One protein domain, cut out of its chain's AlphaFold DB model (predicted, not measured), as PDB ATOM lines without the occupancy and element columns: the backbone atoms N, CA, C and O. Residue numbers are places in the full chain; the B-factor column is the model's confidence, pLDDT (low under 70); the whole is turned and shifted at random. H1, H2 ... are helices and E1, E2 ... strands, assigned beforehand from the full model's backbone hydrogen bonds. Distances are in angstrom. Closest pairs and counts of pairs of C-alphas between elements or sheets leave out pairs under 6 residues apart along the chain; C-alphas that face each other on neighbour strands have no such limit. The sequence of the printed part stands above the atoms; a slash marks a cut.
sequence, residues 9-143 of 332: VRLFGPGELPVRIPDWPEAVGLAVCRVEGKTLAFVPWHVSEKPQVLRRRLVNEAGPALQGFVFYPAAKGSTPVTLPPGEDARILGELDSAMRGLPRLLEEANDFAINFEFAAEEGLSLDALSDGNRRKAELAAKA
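What this domain is: This is residues 9 to 143 of the 332 residues of an uncharacterized protein of Gemmobacter intermedius (UniProt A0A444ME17). A small, strongly twisted sheet of four strands has H1 over one face and H2 over the other, while the long helix H3 runs along its edge strand E3. H4 lies off the sheet, and residues 135 to 143, of which 135 to 142 belong to H4, stick out. The printed part has 135 residues, with four named helices and four named strands that follow along the chain in the order E1, E2, E3, H1, E4, H2, H3, H4; the sheet is mixed, order E3, E2, E1, E4, and the class is mixed, helices and strands. The whole is compact, with a radius of gyration of the C-alphas of 15.1 A and spans of 43 by 33 by 32 A.

How they stand to each other: E1 (residues 9 to 12), E2 (28 to 35) and E3 (38 to 46) form a meander, each strand the antiparallel neighbour of the one before, and each step is a hairpin. Between E3 and E2, N 29 and O 45 are within hydrogen-bond range at 2.7 A; between E2 and E1, N 12 and O 30 at 2.8 A. E4 (70 to 72) is parallel to E1, with N 11 and O 72 at 2.8 A. H1 (51 to 62) is on the sheet at a height of 8.1 A, and the C-alphas of Ala 41 and Ala 62, the closest of E3 and H1, are 5.5 A apart. E3, H1 and E4 make a split strand-helix-strand unit, two strands running the same way with E2 and E1 between them; its crossover is right-handed. H2 (87 to 101) is on the opposite face from H1, height 9.2 A, and runs across the strands, at 66 degrees to E2 on the local plane. H3 (104 to 121) lies over E3 and runs along it, at 25 degrees on the local plane; their closest C-alphas, of Pro 44 and Ala 109, are 5.6 A apart. H4 (126 to 142) is not on the sheet; its residues 126 to 130 only just touch H1, with 3 pairs of C-alphas within 8 A, the closest those of Val 53 and Asp 127, 6.3 A. In H1, H2, H3 and H4 every O i to N i+4 pair is within hydrogen-bond range.

Where its parts are: E1 begins at C-alpha 9, (282.844, 586.921, 487.747). E2 is 23.0 A long and E3 23.7 A. H1 measures 16.1 A, H2 21.2 A, H3 25.6 A and H4 23.8 A, ending at C-alpha 142, (287.818, 576.815, 515.951).

The domain as a whole: The C-alphas farthest apart, of Pro 85 and Ala 143, are 46.5 A apart. The printed part has no cut. The links E1 to E2 and E4 to H2 are long. Residues 101 to 102 and 126 to 143 have pLDDT under 70.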
ATOM      1  N   VAL A   9     281.834 585.993 487.235       95.69
ATOM      2  CA  VAL A   9     282.844 586.921 487.747       95.69
ATOM      3  C   VAL A   9     283.257 587.878 486.636       95.69
ATOM      4  O   VAL A   9     283.868 587.452 485.653       95.69
ATOM      5  N   ARG A  10     282.959 589.173 486.802       95.69
ATOM      6  CA  ARG A  10     283.457 590.235 485.910       95.69
ATOM      7  C   ARG A  10     284.865 590.641 486.334       95.69
ATOM      8  O   ARG A  10     285.037 591.126 487.445       95.69
ATOM      9  N   LEU A  11     285.847 590.479 485.453       95.25
ATOM     10  CA  LEU A  11     287.237 590.884 485.679       95.25
ATOM     11  C   LEU A  11     287.520 592.234 485.031       95.25
ATOM     12  O   LEU A  11     287.733 592.287 483.826       95.25
ATOM     13  N   PHE A  12     287.553 593.306 485.809       94.44
ATOM     14  CA  PHE A  12     288.104 594.582 485.365       94.44
ATOM     15  C   PHE A  12     289.625 594.483 485.347       94.44
ATOM     16  O   PHE A  12     290.235 594.185 486.378       94.44
ATOM     17  N   GLY A  13     290.229 594.683 484.174       92.94
ATOM     18  CA  GLY A  13     291.680 594.725 484.048       92.94
ATOM     19  C   GLY A  13     292.276 595.962 484.727       92.94
ATOM     20  O   GLY A  13     291.580 596.966 484.895       92.94
ATOM     21  N   PRO A  14     293.576 595.940 485.060       90.19
ATOM     22  CA  PRO A  14     294.239 597.085 485.680       90.19
ATOM     23  C   PRO A  14     294.213 598.351 484.819       90.19
ATOM     24  O   PRO A  14     294.261 599.442 485.356       90.19
ATOM     25  N   GLY A  15     294.098 598.245 483.491       89.31
ATOM     26  CA  GLY A  15     293.967 599.419 482.618       89.31
ATOM     27  C   GLY A  15     292.568 600.050 482.613       89.31
ATOM     28  O   GLY A  15     292.413 601.189 482.184       89.31
ATOM     29  N   GLU A  16     291.537 599.331 483.074       87.81
ATOM     30  CA  GLU A  16     290.147 599.815 483.073       87.81
ATOM     31  C   GLU A  16     289.822 600.662 484.315       87.81
ATOM     32  O   GLU A  16     288.916 601.497 484.276       87.81
ATOM     33  N   LEU A  17     290.545 600.439 485.418       87.56
ATOM     34  CA  LEU A  17     290.231 601.001 486.734       87.56
ATOM     35  C   LEU A  17     290.779 602.418 486.961       87.56
ATOM     36  O   LEU A  17     289.996 603.235 487.438       87.56
ATOM     37  N   PRO A  18     292.012 602.787 486.551       84.38
ATOM     38  CA  PRO A  18     292.559 604.136 486.734       84.38
ATOM     39  C   PRO A  18     291.732 605.246 486.080       84.38
ATOM     40  O   PRO A  18     291.707 606.376 486.555       84.38
ATOM     41  N   VAL A  19     291.000 604.926 485.007       84.00
ATOM     42  CA  VAL A  19     290.075 605.866 484.348       84.00
ATOM     43  C   VAL A  19     288.914 606.260 485.275       84.00
ATOM     44  O   VAL A  19     288.321 607.325 485.113       84.00
ATOM     45  N   ARG A  20     288.574 605.404 486.244       83.06
ATOM     46  CA  ARG A  20     287.445 605.572 487.170       83.06
ATOM     47  C   ARG A  20     287.886 605.875 488.598       83.06
ATOM     48  O   ARG A  20     287.201 606.617 489.293       83.06
ATOM     49  N   ILE A  21     289.002 605.287 489.017       86.31
ATOM     50  CA  ILE A  21     289.549 605.343 490.367       86.31
ATOM     51  C   ILE A  21     290.977 605.863 490.245       86.31
ATOM     52  O   ILE A  21     291.881 605.084 489.931       86.31
ATOM     53  N   PRO A  22     291.188 607.170 490.456       86.50
ATOM     54  CA  PRO A  22     292.531 607.705 490.598       86.50
ATOM     55  C   PRO A  22     293.313 606.892 491.639       86.50
ATOM     56  O   PRO A  22     292.734 606.427 492.620       86.50
ATOM     57  N   ASP A  23     294.609 606.706 491.398       90.81
ATOM     58  CA  ASP A  23     295.543 606.009 492.297       90.81
ATOM     59  C   ASP A  23     295.329 604.491 492.449       90.81
ATOM     60  O   ASP A  23     295.905 603.867 493.340       90.81
ATOM     61  N   TRP A  24     294.536 603.861 491.574       93.88
ATOM     62  CA  TRP A  24     294.429 602.400 491.557       93.88
ATOM     63  C   TRP A  24     295.770 601.733 491.170       93.88
ATOM     64  O   TRP A  24     296.383 602.170 490.192       93.88
ATOM     65  N   PRO A  25     296.216 600.658 491.855       95.12
ATOM     66  CA  PRO A  25     297.509 600.029 491.569       95.12
ATOM     67  C   PRO A  25     297.614 599.472 490.139       95.12
ATOM     68  O   PRO A  25     296.748 598.721 489.685       95.12
ATOM     69  N   GLU A  26     298.716 599.776 489.446       94.69
ATOM     70  CA  GLU A  26     298.890 599.514 488.004       94.69
ATOM     71  C   GLU A  26     298.857 598.031 487.606       94.69
ATOM     72  O   GLU A  26     298.544 597.702 486.463       94.69
ATOM     73  N   ALA A  27     299.181 597.118 488.522       95.62
ATOM     74  CA  ALA A  27     299.214 595.680 488.254       95.62
ATOM     75  C   ALA A  27     297.991 594.924 488.808       95.62
ATOM     76  O   ALA A  27     297.883 593.702 488.647       95.62
ATOM     77  N   VAL A  28     297.054 595.638 489.441       96.38
ATOM     78  CA  VAL A  28     295.891 595.058 490.120       96.38
ATOM     79  C   VAL A  28     294.617 595.338 489.332       96.38
ATOM     80  O   VAL A  28     294.274 596.476 489.037       96.38
ATOM     81  N   GLY A  29     293.878 594.289 488.995       95.56
ATOM     82  CA  GLY A  29     292.502 594.368 488.523       95.56
ATOM     83  C   GLY A  29     291.492 594.145 489.651       95.56
ATOM     84  O   GLY A  29     291.844 593.868 490.798       95.56
ATOM     85  N   LEU A  30     290.206 594.199 489.308       95.75
ATOM     86  CA  LEU A  30     289.106 593.939 490.236       95.75
ATOM     87  C   LEU A  30     288.186 592.843 489.703       95.75
ATOM     88  O   LEU A  30     287.754 592.887 488.554       95.75
ATOM     89  N   ALA A  31     287.876 591.860 490.541       96.69
ATOM     90  CA  ALA A  31     286.923 590.804 490.252       96.69
ATOM     91  C   ALA A  31     285.604 591.097 490.974       96.69
ATOM     92  O   ALA A  31     285.562 591.170 492.201       96.69
ATOM     93  N   VAL A  32     284.518 591.243 490.218       96.06
ATOM     94  CA  VAL A  32     283.169 591.422 490.769       96.06
ATOM     95  C   VAL A  32     282.427 590.101 490.683       96.06
ATOM     96  O   VAL A  32     282.093 589.632 489.592       96.06
ATOM     97  N   CYS A  33     282.199 589.489 491.842       95.94
ATOM     98  CA  CYS A  33     281.598 588.168 491.972       95.94
ATOM     99  C   CYS A  33     280.076 588.283 492.046       95.94
ATOM    100  O   CYS A  33     279.562 588.924 492.964       95.94
ATOM    101  N   ARG A  34     279.349 587.658 491.113       94.12
ATOM    102  CA  ARG A  34     277.883 587.724 491.040       94.12
ATOM    103  C   ARG A  34     277.221 586.360 490.971       94.12
ATOM    104  O   ARG A  34     277.657 585.467 490.246       94.12
ATOM    105  N   VAL A  35     276.100 586.256 491.677       94.00
ATOM    106  CA  VAL A  35     275.197 585.101 491.663       94.00
ATOM    107  C   VAL A  35     273.771 585.626 491.594       94.00
ATOM    108  O   VAL A  35     273.413 586.523 492.354       94.00
ATOM    109  N   GLU A  36     272.970 585.108 490.658       89.69
ATOM    110  CA  GLU A  36     271.543 585.459 490.519       89.69
ATOM    111  C   GLU A  36     271.286 586.982 490.479       89.69
ATOM    112  O   GLU A  36     270.364 587.513 491.097       89.69
ATOM    113  N   GLY A  37     272.155 587.713 489.774       87.25
ATOM    114  CA  GLY A  37     272.047 589.164 489.621       87.25
ATOM    115  C   GLY A  37     272.417 589.980 490.862       87.25
ATOM    116  O   GLY A  37     272.287 591.200 490.808       87.25
ATOM    117  N   LYS A  38     272.915 589.367 491.942       91.38
ATOM    118  CA  LYS A  38     273.428 590.060 493.134       91.38
ATOM    119  C   LYS A  38     274.951 590.013 493.174       91.38
ATOM    120  O   LYS A  38     275.537 588.958 492.935       91.38
ATOM    121  N   THR A  39     275.585 591.135 493.513       94.31
ATOM    122  CA  THR A  39     277.023 591.178 493.809       94.31
ATOM    123  C   THR A  39     277.284 590.623 495.202       94.31
ATOM    124  O   THR A  39     276.716 591.095 496.184       94.31
ATOM    125  N   LEU A  40     278.127 589.595 495.268       94.69
ATOM    126  CA  LEU A  40     278.558 588.952 496.506       94.69
ATOM    127  C   LEU A  40     279.799 589.627 497.089       94.69
ATOM    128  O   LEU A  40     279.874 589.820 498.297       94.69
ATOM    129  N   ALA A  41     280.768 589.964 496.234       94.12
ATOM    130  CA  ALA A  41     282.052 590.511 496.657       94.12
ATOM    131  C   ALA A  41     282.753 591.290 495.533       94.12
ATOM    132  O   ALA A  41     282.574 590.995 494.345       94.12
ATOM    133  N   PHE A  42     283.598 592.233 495.947       94.56
ATOM    134  CA  PHE A  42     284.606 592.907 495.133       94.56
ATOM    135  C   PHE A  42     285.968 592.408 495.611       94.56
ATOM    136  O   PHE A  42     286.281 592.565 496.783       94.56
ATOM    137  N   VAL A  43     286.743 591.766 494.740       94.81
ATOM    138  CA  VAL A  43     287.989 591.096 495.135       94.81
ATOM    139  C   VAL A  43     289.132 591.559 494.229       94.81
ATOM    140  O   VAL A  43     289.070 591.313 493.019       94.81
ATOM    141  N   PRO A  44     290.180 592.220 494.756       95.44
ATOM    142  CA  PRO A  44     291.360 592.581 493.970       95.44
ATOM    143  C   PRO A  44     292.059 591.337 493.411       95.44
ATOM    144  O   PRO A  44     292.085 590.294 494.067       95.44
ATOM    145  N   TRP A  45     292.635 591.416 492.213       95.31
ATOM    146  CA  TRP A  45     293.440 590.343 491.615       95.31
ATOM    147  C   TRP A  45     294.641 590.905 490.871       95.31
ATOM    148  O   TRP A  45     294.587 592.019 490.370       95.31
ATOM    149  N   HIS A  46     295.735 590.150 490.793       94.69
ATOM    150  CA  HIS A  46     296.968 590.628 490.159       94.69
ATOM    151  C   HIS A  46     297.129 590.038 488.754       94.69
ATOM    152  O   HIS A  46     296.821 588.865 488.539       94.69
ATOM    153  N   VAL A  47     297.684 590.791 487.799       93.31
ATOM    154  CA  VAL A  47     297.886 590.310 486.410       93.31
ATOM    155  C   VAL A  47     298.749 589.052 486.296       93.31
ATOM    156  O   VAL A  47     298.553 588.240 485.391       93.31
ATOM    157  N   SER A  48     299.684 588.875 487.226       91.88
ATOM    158  CA  SER A  48     300.564 587.700 487.308       91.88
ATOM    159  C   SER A  48     299.937 586.513 488.053       91.88
ATOM    160  O   SER A  48     300.563 585.458 488.169       91.88
ATOM    161  N   GLU A  49     298.719 586.653 488.584       90.00
ATOM    162  CA  GLU A  49     298.029 585.575 489.289       90.00
ATOM    163  C   GLU A  49     297.563 584.494 488.301       90.00
ATOM    164  O   GLU A  49     296.911 584.758 487.287       90.00
ATOM    165  N   LYS A  50     297.885 583.228 488.589       89.19
ATOM    166  CA  LYS A  50     297.455 582.111 487.736       89.19
ATOM    167  C   LYS A  50     295.928 581.945 487.834       89.19
ATOM    168  O   LYS A  50     295.406 581.905 488.949       89.19
ATOM    169  N   PRO A  51     295.199 581.702 486.724       88.38
ATOM    170  CA  PRO A  51     293.734 581.607 486.745       88.38
ATOM    171  C   PRO A  51     293.164 580.577 487.731       88.38
ATOM    172  O   PRO A  51     292.086 580.776 488.283       88.38
ATOM    173  N   GLN A  52     293.870 579.468 487.965       87.94
ATOM    174  CA  GLN A  52     293.457 578.428 488.916       87.94
ATOM    175  C   GLN A  52     293.536 578.906 490.377       87.94
ATOM    176  O   GLN A  52     292.652 578.588 491.170       87.94
ATOM    177  N   VAL A  53     294.564 579.696 490.706       88.56
ATOM    178  CA  VAL A  53     294.765 580.309 492.031       88.56
ATOM    179  C   VAL A  53     293.661 581.329 492.278       88.56
ATOM    180  O   VAL A  53     292.928 581.217 493.262       88.56
ATOM    181  N   LEU A  54     293.441 582.216 491.302       91.25
ATOM    182  CA  LEU A  54     292.378 583.215 491.351       91.25
ATOM    183  C   LEU A  54     291.001 582.563 491.547       91.25
ATOM    184  O   LEU A  54     290.247 582.973 492.420       91.25
ATOM    185  N   ARG A  55     290.672 581.499 490.797       91.75
ATOM    186  CA  ARG A  55     289.392 580.785 490.966       91.75
ATOM    187  C   ARG A  55     289.173 580.282 492.385       91.75
ATOM    188  O   ARG A  55     288.082 580.451 492.925       91.75
ATOM    189  N   ARG A  56     290.194 579.666 492.977       90.31
ATOM    190  CA  ARG A  56     290.130 579.147 494.346       90.31
ATOM    191  C   ARG A  56     289.909 580.281 495.344       90.31
ATOM    192  O   ARG A  56     289.026 580.176 496.188       90.31
ATOM    193  N   ARG A  57     290.667 581.373 495.204       91.88
ATOM    194  CA  ARG A  57     290.570 582.551 496.072       91.88
ATOM    195  C   ARG A  57     289.197 583.211 495.982       91.88
ATOM    196  O   ARG A  57     288.583 583.442 497.012       91.88
ATOM    197  N   LEU A  58     288.656 583.405 494.781       93.38
ATOM    198  CA  LEU A  58     287.326 583.998 494.598       93.38
ATOM    199  C   LEU A  58     286.211 583.168 495.245       93.38
ATOM    200  O   LEU A  58     285.317 583.738 495.860       93.38
ATOM    201  N   VAL A  59     286.263 581.834 495.152       93.38
ATOM    202  CA  VAL A  59     285.294 580.961 495.843       93.38
ATOM    203  C   VAL A  59     285.460 581.034 497.362       93.38
ATOM    204  O   VAL A  59     284.465 580.990 498.080       93.38
ATOM    205  N   ASN A  60     286.692 581.160 497.860       89.31
ATOM    206  CA  ASN A  60     286.941 581.309 499.292       89.31
ATOM    207  C   ASN A  60     286.402 582.647 499.829       89.31
ATOM    208  O   ASN A  60     285.769 582.649 500.878       89.31
ATOM    209  N   GLU A  61     286.616 583.748 499.106       89.75
ATOM    210  CA  GLU A  61     286.198 585.097 499.520       89.75
ATOM    211  C   GLU A  61     284.686 585.324 499.353       89.75
ATOM    212  O   GLU A  61     284.013 585.798 500.265       89.75
ATOM    213  N   ALA A  62     284.111 584.957 498.201       91.81
ATOM    214  CA  ALA A  62     282.686 585.168 497.918       91.81
ATOM    215  C   ALA A  62     281.778 584.051 498.471       91.81
ATOM    216  O   ALA A  62     280.551 584.181 498.465       91.81
ATOM    217  N   GLY A  63     282.367 582.944 498.927       91.50
ATOM    218  CA  GLY A  63     281.669 581.805 499.508       91.50
ATOM    219  C   GLY A  63     281.180 580.751 498.498       91.50
ATOM    220  O   GLY A  63     281.347 580.874 497.280       91.50
ATOM    221  N   PRO A  64     280.536 579.677 498.997       90.88
ATOM    222  CA  PRO A  64     280.198 578.488 498.207       90.88
ATOM    223  C   PRO A  64     279.176 578.749 497.094       90.88
ATOM    224  O   PRO A  64     279.114 577.980 496.140       90.88
ATOM    225  N   ALA A  65     278.407 579.841 497.176       91.25
ATOM    226  CA  ALA A  65     277.469 580.243 496.129       91.25
ATOM    227  C   ALA A  65     278.168 580.577 494.798       91.25
ATOM    228  O   ALA A  65     277.545 580.485 493.744       91.25
ATOM    229  N   LEU A  66     279.461 580.923 494.826       93.38
ATOM    230  CA  LEU A  66     280.253 581.184 493.625       93.38
ATOM    231  C   LEU A  66     280.789 579.892 492.970       93.38
ATOM    232  O   LEU A  66     281.520 579.960 491.989       93.38
ATOM    233  N   GLN A  67     280.491 578.691 493.475       91.81
ATOM    234  CA  GLN A  67     280.988 577.465 492.839       91.81
ATOM    235  C   GLN A  67     280.494 577.320 491.388       91.81
ATOM    236  O   GLN A  67     279.353 577.623 491.061       91.81
ATOM    237  N   GLY A  68     281.377 576.841 490.503       89.50
ATOM    238  CA  GLY A  68     281.053 576.638 489.085       89.50
ATOM    239  C   GLY A  68     281.003 577.920 488.246       89.50
ATOM    240  O   GLY A  68     280.481 577.892 487.134       89.50
ATOM    241  N   PHE A  69     281.541 579.033 488.753       92.75
ATOM    242  CA  PHE A  69     281.475 580.312 488.058       92.75
ATOM    243  C   PHE A  69     282.291 580.385 486.754       92.75
ATOM    244  O   PHE A  69     283.313 579.709 486.552       92.75
ATOM    245  N   VAL A  70     281.885 581.318 485.898       92.94
ATOM    246  CA  VAL A  70     282.543 581.666 484.632       92.94
ATOM    247  C   VAL A  70     283.140 583.074 484.685       92.94
ATOM    248  O   VAL A  70     282.597 583.964 485.338       92.94
ATOM    249  N   PHE A  71     284.276 583.279 484.015       93.62
ATOM    250  CA  PHE A  71     284.905 584.599 483.916       93.62
ATOM    251  C   PHE A  71     284.341 585.379 482.730       93.62
ATOM    252  O   PHE A  71     284.156 584.821 481.647       93.62
ATOM    253  N   TYR A  72     284.141 586.677 482.928       92.38
ATOM    254  CA  TYR A  72     283.846 587.630 481.870       92.38
ATOM    255  C   TYR A  72     284.751 588.876 482.006       92.38
ATOM    256  O   TYR A  72     284.752 589.499 483.065       92.38
ATOM    257  N   PRO A  73     285.524 589.276 480.982       90.81
ATOM    258  CA  PRO A  73     285.770 588.532 479.751       90.81
ATOM    259  C   PRO A  73     286.387 587.155 480.037       90.81
ATOM    260  O   PRO A  73     286.876 586.885 481.136       90.81
ATOM    261  N   ALA A  74     286.334 586.265 479.048       85.94
ATOM    262  CA  ALA A  74     286.861 584.913 479.186       85.94
ATOM    263  C   ALA A  74     288.359 584.958 479.530       85.94
ATOM    264  O   ALA A  74     289.177 585.430 478.740       85.94
ATOM    265  N   ALA A  75     288.733 584.441 480.700       82.69
ATOM    266  CA  ALA A  75     290.134 584.237 481.048       82.69
ATOM    267  C   ALA A  75     290.745 583.122 480.181       82.69
ATOM    268  O   ALA A  75     290.037 582.233 479.688       82.69
ATOM    269  N   LYS A  76     292.073 583.116 480.032       77.75
ATOM    270  CA  LYS A  76     292.789 582.092 479.255       77.75
ATOM    271  C   LYS A  76     292.430 580.680 479.742       77.75
ATOM    272  O   LYS A  76     292.619 580.355 480.912       77.75
ATOM    273  N   GLY A  77     291.922 579.847 478.832       77.81
ATOM    274  CA  GLY A  77     291.508 578.469 479.128       77.81
ATOM    275  C   GLY A  77     290.133 578.329 479.795       77.81
ATOM    276  O   GLY A  77     289.808 577.243 480.265       77.81
ATOM    277  N   SER A  78     289.329 579.396 479.859       77.88
ATOM    278  CA  SER A  78     287.943 579.339 480.340       77.88
ATOM    279  C   SER A  78     286.930 579.399 479.198       77.88
ATOM    280  O   SER A  78     287.216 579.949 478.135       77.88
ATOM    281  N   THR A  79     285.746 578.825 479.423       82.69
ATOM    282  CA  THR A  79     284.635 578.891 478.469       82.69
ATOM    283  C   THR A  79     284.226 580.348 478.253       82.69
ATOM    284  O   THR A  79     283.969 581.042 479.241       82.69
ATOM    285  N   PRO A  80     284.148 580.825 477.001       84.19
ATOM    286  CA  PRO A  80     283.657 582.162 476.728       84.19
ATOM    287  C   PRO A  80     282.180 582.272 477.090       84.19
ATOM    288  O   PRO A  80     281.382 581.387 476.786       84.19
ATOM    289  N   VAL A  81     281.824 583.375 477.740       87.12
ATOM    290  CA  VAL A  81     280.453 583.692 478.136       87.12
ATOM    291  C   VAL A  81     280.149 585.120 477.718       87.12
ATOM    292  O   VAL A  81     281.027 585.980 477.730       87.12
ATOM    293  N   THR A  82     278.905 585.364 477.325       87.75
ATOM    294  CA  THR A  82     278.400 586.699 477.016       87.75
ATOM    295  C   THR A  82     277.450 587.115 478.126       87.75
ATOM    296  O   THR A  82     276.583 586.338 478.526       87.75
ATOM    297  N   LEU A  83     277.624 588.330 478.640       86.56
ATOM    298  CA  LEU A  83     276.702 588.874 479.627       86.56
ATOM    299  C   LEU A  83     275.333 589.171 478.994       86.56
ATOM    300  O   LEU A  83     275.281 589.618 477.843       86.56
ATOM    301  N   PRO A  84     274.228 589.002 479.742       87.81
ATOM    302  CA  PRO A  84     272.932 589.517 479.326       87.81
ATOM    303  C   PRO A  84     272.993 591.027 479.021       87.81
ATOM    304  O   PRO A  84     273.746 591.759 479.679       87.81
ATOM    305  N   PRO A  85     272.194 591.532 478.061       88.38
ATOM    306  CA  PRO A  85     272.132 592.959 477.764       88.38
ATOM    307  C   PRO A  85     271.865 593.797 479.024       88.38
ATOM    308  O   PRO A  85     270.955 593.506 479.798       88.38
ATOM    309  N   GLY A  86     272.672 594.839 479.235       89.31
ATOM    310  CA  GLY A  86     272.556 595.736 480.390       89.31
ATOM    311  C   GLY A  86     273.149 595.212 481.704       89.31
ATOM    312  O   GLY A  86     273.221 595.976 482.664       89.31
ATOM    313  N   GLU A  87     273.611 593.958 481.773       90.62
ATOM    314  CA  GLU A  87     274.284 593.434 482.971       90.62
ATOM    315  C   GLU A  87     275.591 594.187 483.244       90.62
ATOM    316  O   GLU A  87     275.809 594.627 484.365       90.62
ATOM    317  N   ASP A  88     276.423 594.417 482.222       91.00
ATOM    318  CA  ASP A  88     277.704 595.127 482.373       91.00
ATOM    319  C   ASP A  88     277.507 596.558 482.909       91.00
ATOM    320  O   ASP A  88     278.176 596.976 483.851       91.00
ATOM    321  N   ALA A  89     276.493 597.273 482.406       91.88
ATOM    322  CA  ALA A  89     276.120 598.595 482.910       91.88
ATOM    323  C   ALA A  89     275.645 598.556 484.374       91.88
ATOM    324  O   ALA A  89     275.933 599.473 485.143       91.88
ATOM    325  N   ARG A  90     274.947 597.489 484.782       93.44
ATOM    326  CA  ARG A  90     274.513 597.298 486.173       93.44
ATOM    327  C   ARG A  90     275.693 597.019 487.099       93.44
ATOM    328  O   ARG A  90     275.765 597.610 488.171       93.44
ATOM    329  N   ILE A  91     276.631 596.173 486.665       93.00
ATOM    330  CA  ILE A  91     277.880 595.894 487.387       93.00
ATOM    331  C   ILE A  91     278.656 597.190 487.606       93.00
ATOM    332  O   ILE A  91     279.085 597.465 488.723       93.00
ATOM    333  N   LEU A  92     278.795 598.001 486.556       92.00
ATOM    334  CA  LEU A  92     279.458 599.298 486.634       92.00
ATOM    335  C   LEU A  92     278.753 600.254 487.603       92.00
ATOM    336  O   LEU A  92     279.420 600.882 488.416       92.00
ATOM    337  N   GLY A  93     277.419 600.330 487.578       92.25
ATOM    338  CA  GLY A  93     276.665 601.169 488.515       92.25
ATOM    339  C   GLY A  93     276.810 600.737 489.980       92.25
ATOM    340  O   GLY A  93     276.917 601.581 490.869       92.25
ATOM    341  N   GLU A  94     276.853 599.429 490.244       92.12
ATOM    342  CA  GLU A  94     277.104 598.892 491.586       92.12
ATOM    343  C   GLU A  94     278.541 599.149 492.048       92.12
ATOM    344  O   GLU A  94     278.745 599.517 493.203       92.12
ATOM    345  N   LEU A  95     279.521 599.021 491.148       90.88
ATOM    346  CA  LEU A  95     280.906 599.395 491.419       90.88
ATOM    347  C   LEU A  95     281.003 600.889 491.762       90.88
ATOM    348  O   LEU A  95     281.529 601.239 492.814       90.88
ATOM    349  N   ASP A  96     280.409 601.768 490.949       89.75
ATOM    350  CA  ASP A  96     280.361 603.214 491.206       89.75
ATOM    351  C   ASP A  96     279.705 603.538 492.559       89.75
ATOM    352  O   ASP A  96     280.167 604.423 493.282       89.75
ATOM    353  N   SER A  97     278.656 602.805 492.942       88.81
ATOM    354  CA  SER A  97     278.022 602.950 494.254       88.81
ATOM    355  C   SER A  97     278.921 602.471 495.398       88.81
ATOM    356  O   SER A  97     278.975 603.132 496.435       88.81
ATOM    357  N   ALA A  98     279.619 601.343 495.233       85.88
ATOM    358  CA  ALA A  98     280.538 600.806 496.236       85.88
ATOM    359  C   ALA A  98     281.715 601.763 496.483       85.88
ATOM    360  O   ALA A  98     282.079 602.019 497.630       85.88
ATOM    361  N   MET A  99     282.241 602.368 495.417       82.44
ATOM    362  CA  MET A  99     283.361 603.310 495.479       82.44
ATOM    363  C   MET A  99     283.007 604.625 496.175       82.44
ATOM    364  O   MET A  99     283.816 605.163 496.923       82.44
ATOM    365  N   ARG A 100     281.783 605.139 495.990       82.00
ATOM    366  CA  ARG A 100     281.315 606.331 496.728       82.00
ATOM    367  C   ARG A 100     281.161 606.073 498.225       82.00
ATOM    368  O   ARG A 100     281.163 607.022 499.004       82.00
ATOM    369  N   GLY A 101     280.965 604.813 498.608       65.44
ATOM    370  CA  GLY A 101     280.679 604.420 499.976       65.44
ATOM    371  C   GLY A 101     281.908 604.321 500.872       65.44
ATOM    372  O   GLY A 101     281.767 604.580 502.064       65.44
ATOM    373  N   LEU A 102     283.087 603.937 500.357       57.84
ATOM    374  CA  LEU A 102     284.236 603.611 501.211       57.84
ATOM    375  C   LEU A 102     285.609 603.777 500.509       57.84
ATOM    376  O   LEU A 102     285.873 603.063 499.542       57.84
ATOM    377  N   PRO A 103     286.547 604.567 501.082       76.50
ATOM    378  CA  PRO A 103     287.990 604.531 500.766       76.50
ATOM    379  C   PRO A 103     288.625 603.132 500.881       76.50
ATOM    380  O   PRO A 103     289.663 602.845 500.293       76.50
ATOM    381  N   ARG A 104     287.951 602.236 501.606       85.31
ATOM    382  CA  ARG A 104     288.407 600.894 501.965       85.31
ATOM    383  C   ARG A 104     288.746 599.990 500.779       85.31
ATOM    384  O   ARG A 104     289.655 599.186 500.903       85.31
ATOM    385  N   LEU A 105     288.036 600.086 499.648       89.81
ATOM    386  CA  LEU A 105     288.319 599.210 498.498       89.81
ATOM    387  C   LEU A 105     289.654 599.567 497.827       89.81
ATOM    388  O   LEU A 105     290.372 598.683 497.373       89.81
ATOM    389  N   LEU A 106     289.985 600.861 497.779       91.75
ATOM    390  CA  LEU A 106     291.273 601.328 497.273       91.75
ATOM    391  C   LEU A 106     292.406 600.958 498.241       91.75
ATOM    392  O   LEU A 106     293.456 600.503 497.801       91.75
ATOM    393  N   GLU A 107     292.186 601.106 499.550       91.62
ATOM    394  CA  GLU A 107     293.125 600.631 500.578       91.62
ATOM    395  C   GLU A 107     293.377 599.122 500.445       91.62
ATOM    396  O   GLU A 107     294.522 598.694 500.372       91.62
ATOM    397  N   GLU A 108     292.321 598.317 500.299       91.75
ATOM    398  CA  GLU A 108     292.427 596.866 500.128       91.75
ATOM    399  C   GLU A 108     293.178 596.477 498.846       91.75
ATOM    400  O   GLU A 108     293.972 595.537 498.849       91.75
ATOM    401  N   ALA A 109     292.975 597.213 497.749       93.38
ATOM    402  CA  ALA A 109     293.723 597.002 496.514       93.38
ATOM    403  C   ALA A 109     295.217 597.331 496.673       93.38
ATOM    404  O   ALA A 109     296.055 596.586 496.161       93.38
ATOM    405  N   ASN A 110     295.553 598.402 497.401       94.50
ATOM    406  CA  ASN A 110     296.937 598.772 497.710       94.50
ATOM    407  C   ASN A 110     297.612 597.738 498.617       94.50
ATOM    408  O   ASN A 110     298.698 597.256 498.296       94.50
ATOM    409  N   ASP A 111     296.948 597.337 499.700       93.75
ATOM    410  CA  ASP A 111     297.440 596.293 500.600       93.75
ATOM    411  C   ASP A 111     297.658 594.982 499.841       93.75
ATOM    412  O   ASP A 111     298.656 594.286 500.040       93.75
ATOM    413  N   PHE A 112     296.737 594.633 498.940       93.75
ATOM    414  CA  PHE A 112     296.880 593.461 498.090       93.75
ATOM    415  C   PHE A 112     298.089 593.573 497.152       93.75
ATOM    416  O   PHE A 112     298.839 592.603 497.049       93.75
ATOM    417  N   ALA A 113     298.309 594.724 496.507       94.75
ATOM    418  CA  ALA A 113     299.464 594.952 495.637       94.75
ATOM    419  C   ALA A 113     300.787 594.753 496.394       94.75
ATOM    420  O   ALA A 113     301.605 593.928 495.987       94.75
ATOM    421  N   ILE A 114     300.937 595.416 497.547       92.12
ATOM    422  CA  ILE A 114     302.134 595.335 498.398       92.12
ATOM    423  C   ILE A 114     302.392 593.889 498.835       92.12
ATOM    424  O   ILE A 114     303.504 593.377 498.715       92.12
ATOM    425  N   ASN A 115     301.353 593.196 499.315       89.50
ATOM    426  CA  ASN A 115     301.482 591.812 499.767       89.50
ATOM    427  C   ASN A 115     301.818 590.851 498.618       89.50
ATOM    428  O   ASN A 115     302.533 589.869 498.827       89.50
ATOM    429  N   PHE A 116     301.297 591.106 497.417       91.12
ATOM    430  CA  PHE A 116     301.579 590.288 496.244       91.12
ATOM    431  C   PHE A 116     303.031 590.447 495.790       91.12
ATOM    432  O   PHE A 116     303.694 589.446 495.524       91.12
ATOM    433  N   GLU A 117     303.526 591.683 495.719       89.81
ATOM    434  CA  GLU A 117     304.912 591.985 495.348       89.81
ATOM    435  C   GLU A 117     305.889 591.376 496.350       89.81
ATOM    436  O   GLU A 117     306.770 590.616 495.952       89.81
ATOM    437  N   PHE A 118     305.648 591.576 497.648       90.31
ATOM    438  CA  PHE A 118     306.452 590.964 498.704       90.31
ATOM    439  C   PHE A 118     306.483 589.431 498.591       90.31
ATOM    440  O   PHE A 118     307.538 588.806 498.674       90.31
ATOM    441  N   ALA A 119     305.331 588.798 498.348       87.31
ATOM    442  CA  ALA A 119     305.269 587.350 498.166       87.31
ATOM    443  C   ALA A 119     306.048 586.879 496.929       87.31
ATOM    444  O   ALA A 119     306.685 585.825 496.971       87.31
ATOM    445  N   ALA A 120     305.999 587.642 495.835       87.31
ATOM    446  CA  ALA A 120     306.735 587.334 494.618       87.31
ATOM    447  C   ALA A 120     308.256 587.456 494.818       87.31
ATOM    448  O   ALA A 120     308.989 586.585 494.350       87.31
ATOM    449  N   GLU A 121     308.716 588.483 495.540       88.75
ATOM    450  CA  GLU A 121     310.131 588.706 495.874       88.75
ATOM    451  C   GLU A 121     310.695 587.608 496.785       88.75
ATOM    452  O   GLU A 121     311.780 587.085 496.532       88.75
ATOM    453  N   GLU A 122     309.921 587.179 497.783       87.81
ATOM    454  CA  GLU A 122     310.299 586.114 498.724       87.81
ATOM    455  C   GLU A 122     310.131 584.693 498.141       87.81
ATOM    456  O   GLU A 122     310.376 583.690 498.815       87.81
ATOM    457  N   GLY A 123     309.675 584.568 496.888       86.12
ATOM    458  CA  GLY A 123     309.413 583.275 496.249       86.12
ATOM    459  C   GLY A 123     308.278 582.478 496.908       86.12
ATOM    460  O   GLY A 123     308.191 581.256 496.747       86.12
ATOM    461  N   LEU A 124     307.397 583.150 497.654       81.75
ATOM    462  CA  LEU A 124     306.243 582.544 498.302       81.75
ATOM    463  C   LEU A 124     305.145 582.280 497.269       81.75
ATOM    464  O   LEU A 124     304.700 583.157 496.530       81.75
ATOM    465  N   SER A 125     304.652 581.043 497.234       74.25
ATOM    466  CA  SER A 125     303.495 580.721 496.404       74.25
ATOM    467  C   SER A 125     302.235 581.372 496.981       74.25
ATOM    468  O   SER A 125     301.885 581.140 498.137       74.25
ATOM    469  N   LEU A 126     301.490 582.109 496.158       67.50
ATOM    470  CA  LEU A 126     300.183 582.684 496.523       67.50
ATOM    471  C   LEU A 126     299.152 581.625 496.931       67.50
ATOM    472  O   LEU A 126     298.237 581.909 497.708       67.50
ATOM    473  N   ASP A 127     299.321 580.388 496.453       65.25
ATOM    474  CA  ASP A 127     298.527 579.252 496.927       65.25
ATOM    475  C   ASP A 127     298.758 579.002 498.425       65.25
ATOM    476  O   ASP A 127     297.805 578.749 499.160       65.25
ATOM    477  N   ALA A 128     299.998 579.144 498.906       62.69
ATOM    478  CA  ALA A 128     300.331 578.971 500.319       62.69
ATOM    479  C   ALA A 128     299.764 580.103 501.193       62.69
ATOM    480  O   ALA A 128     299.397 579.858 502.341       62.69
ATOM    481  N   LEU A 129     299.630 581.319 500.651       60.03
ATOM    482  CA  LEU A 129     298.996 582.451 501.338       60.03
ATOM    483  C   LEU A 129     297.472 582.289 501.422       60.03
ATOM    484  O   LEU A 129     296.879 582.539 502.471       60.03
ATOM    485  N   SER A 130     296.846 581.790 500.353       58.34
ATOM    486  CA  SER A 130     295.403 581.512 500.320       58.34
ATOM    487  C   SER A 130     295.018 580.373 501.275       58.34
ATOM    488  O   SER A 130     294.044 580.483 502.022       58.34
ATOM    489  N   ASP A 131     295.815 579.300 501.318       58.75
ATOM    490  CA  ASP A 131     295.609 578.181 502.247       58.75
ATOM    491  C   ASP A 131     296.032 578.530 503.687       58.75
ATOM    492  O   ASP A 131     295.433 578.041 504.649       58.75
ATOM    493  N   GLY A 132     297.020 579.414 503.857       56.53
ATOM    494  CA  GLY A 132     297.439 579.969 505.145       56.53
ATOM    495  C   GLY A 132     296.348 580.822 505.788       56.53
ATOM    496  O   GLY A 132     296.037 580.619 506.961       56.53
ATOM    497  N   ASN A 133     295.689 581.690 505.017       52.84
ATOM    498  CA  ASN A 133     294.532 582.459 505.480       52.84
ATOM    499  C   ASN A 133     293.324 581.566 505.764       52.84
ATOM    500  O   ASN A 133     292.646 581.791 506.759       52.84
ATOM    501  N   ARG A 134     293.104 580.494 504.990       56.59
ATOM    502  CA  ARG A 134     292.074 579.491 505.302       56.59
ATOM    503  C   ARG A 134     292.378 578.734 506.590       56.59
ATOM    504  O   ARG A 134     291.489 578.600 507.416       56.59
ATOM    505  N   ARG A 135     293.613 578.270 506.811       51.53
ATOM    506  CA  ARG A 135     293.998 577.642 508.085       51.53
ATOM    507  C   ARG A 135     293.914 578.626 509.235       51.53
ATOM    508  O   ARG A 135     293.469 578.229 510.297       51.53
ATOM    509  N   LYS A 136     294.281 579.891 509.035       50.25
ATOM    510  CA  LYS A 136     294.177 580.952 510.043       50.25
ATOM    511  C   LYS A 136     292.719 581.318 510.332       50.25
ATOM    512  O   LYS A 136     292.400 581.543 511.488       50.25
ATOM    513  N   ALA A 137     291.829 581.290 509.340       53.03
ATOM    514  CA  ALA A 137     290.391 581.509 509.485       53.03
ATOM    515  C   ALA A 137     289.660 580.285 510.064       53.03
ATOM    516  O   ALA A 137     288.801 580.447 510.916       53.03
ATOM    517  N   GLU A 138     290.027 579.058 509.686       49.16
ATOM    518  CA  GLU A 138     289.516 577.813 510.280       49.16
ATOM    519  C   GLU A 138     290.056 577.613 511.706       49.16
ATOM    520  O   GLU A 138     289.322 577.147 512.576       49.16
ATOM    521  N   LEU A 139     291.307 578.008 511.983       48.94
ATOM    522  CA  LEU A 139     291.865 578.083 513.334       48.94
ATOM    523  C   LEU A 139     291.255 579.236 514.123       48.94
ATOM    524  O   LEU A 139     291.032 579.036 515.298       48.94
ATOM    525  N   ALA A 140     290.923 580.384 513.533       45.81
ATOM    526  CA  ALA A 140     290.201 581.465 514.216       45.81
ATOM    527  C   ALA A 140     288.710 581.145 514.425       45.81
ATOM    528  O   ALA A 140     288.102 581.633 515.369       45.81
ATOM    529  N   ALA A 141     288.117 580.301 513.578       52.28
ATOM    530  CA  ALA A 141     286.748 579.815 513.732       52.28
ATOM    531  C   ALA A 141     286.650 578.657 514.740       52.28
ATOM    532  O   ALA A 141     285.598 578.463 515.347       52.28
ATOM    533  N   LYS A 142     287.730 577.882 514.934       45.84
ATOM    534  CA  LYS A 142     287.818 576.815 515.951       45.84
ATOM    535  C   LYS A 142     288.478 577.256 517.256       45.84
ATOM    536  O   LYS A 142     288.181 576.685 518.300       45.84
ATOM    537  N   ALA A 143     289.344 578.258 517.223       43.97
ATOM    538  CA  ALA A 143     289.835 578.931 518.406       43.97
ATOM    539  C   ALA A 143     288.777 579.954 518.804       43.97
ATOM    540  O   ALA A 143     288.721 581.062 518.276       43.97
TER     541      ALA A 143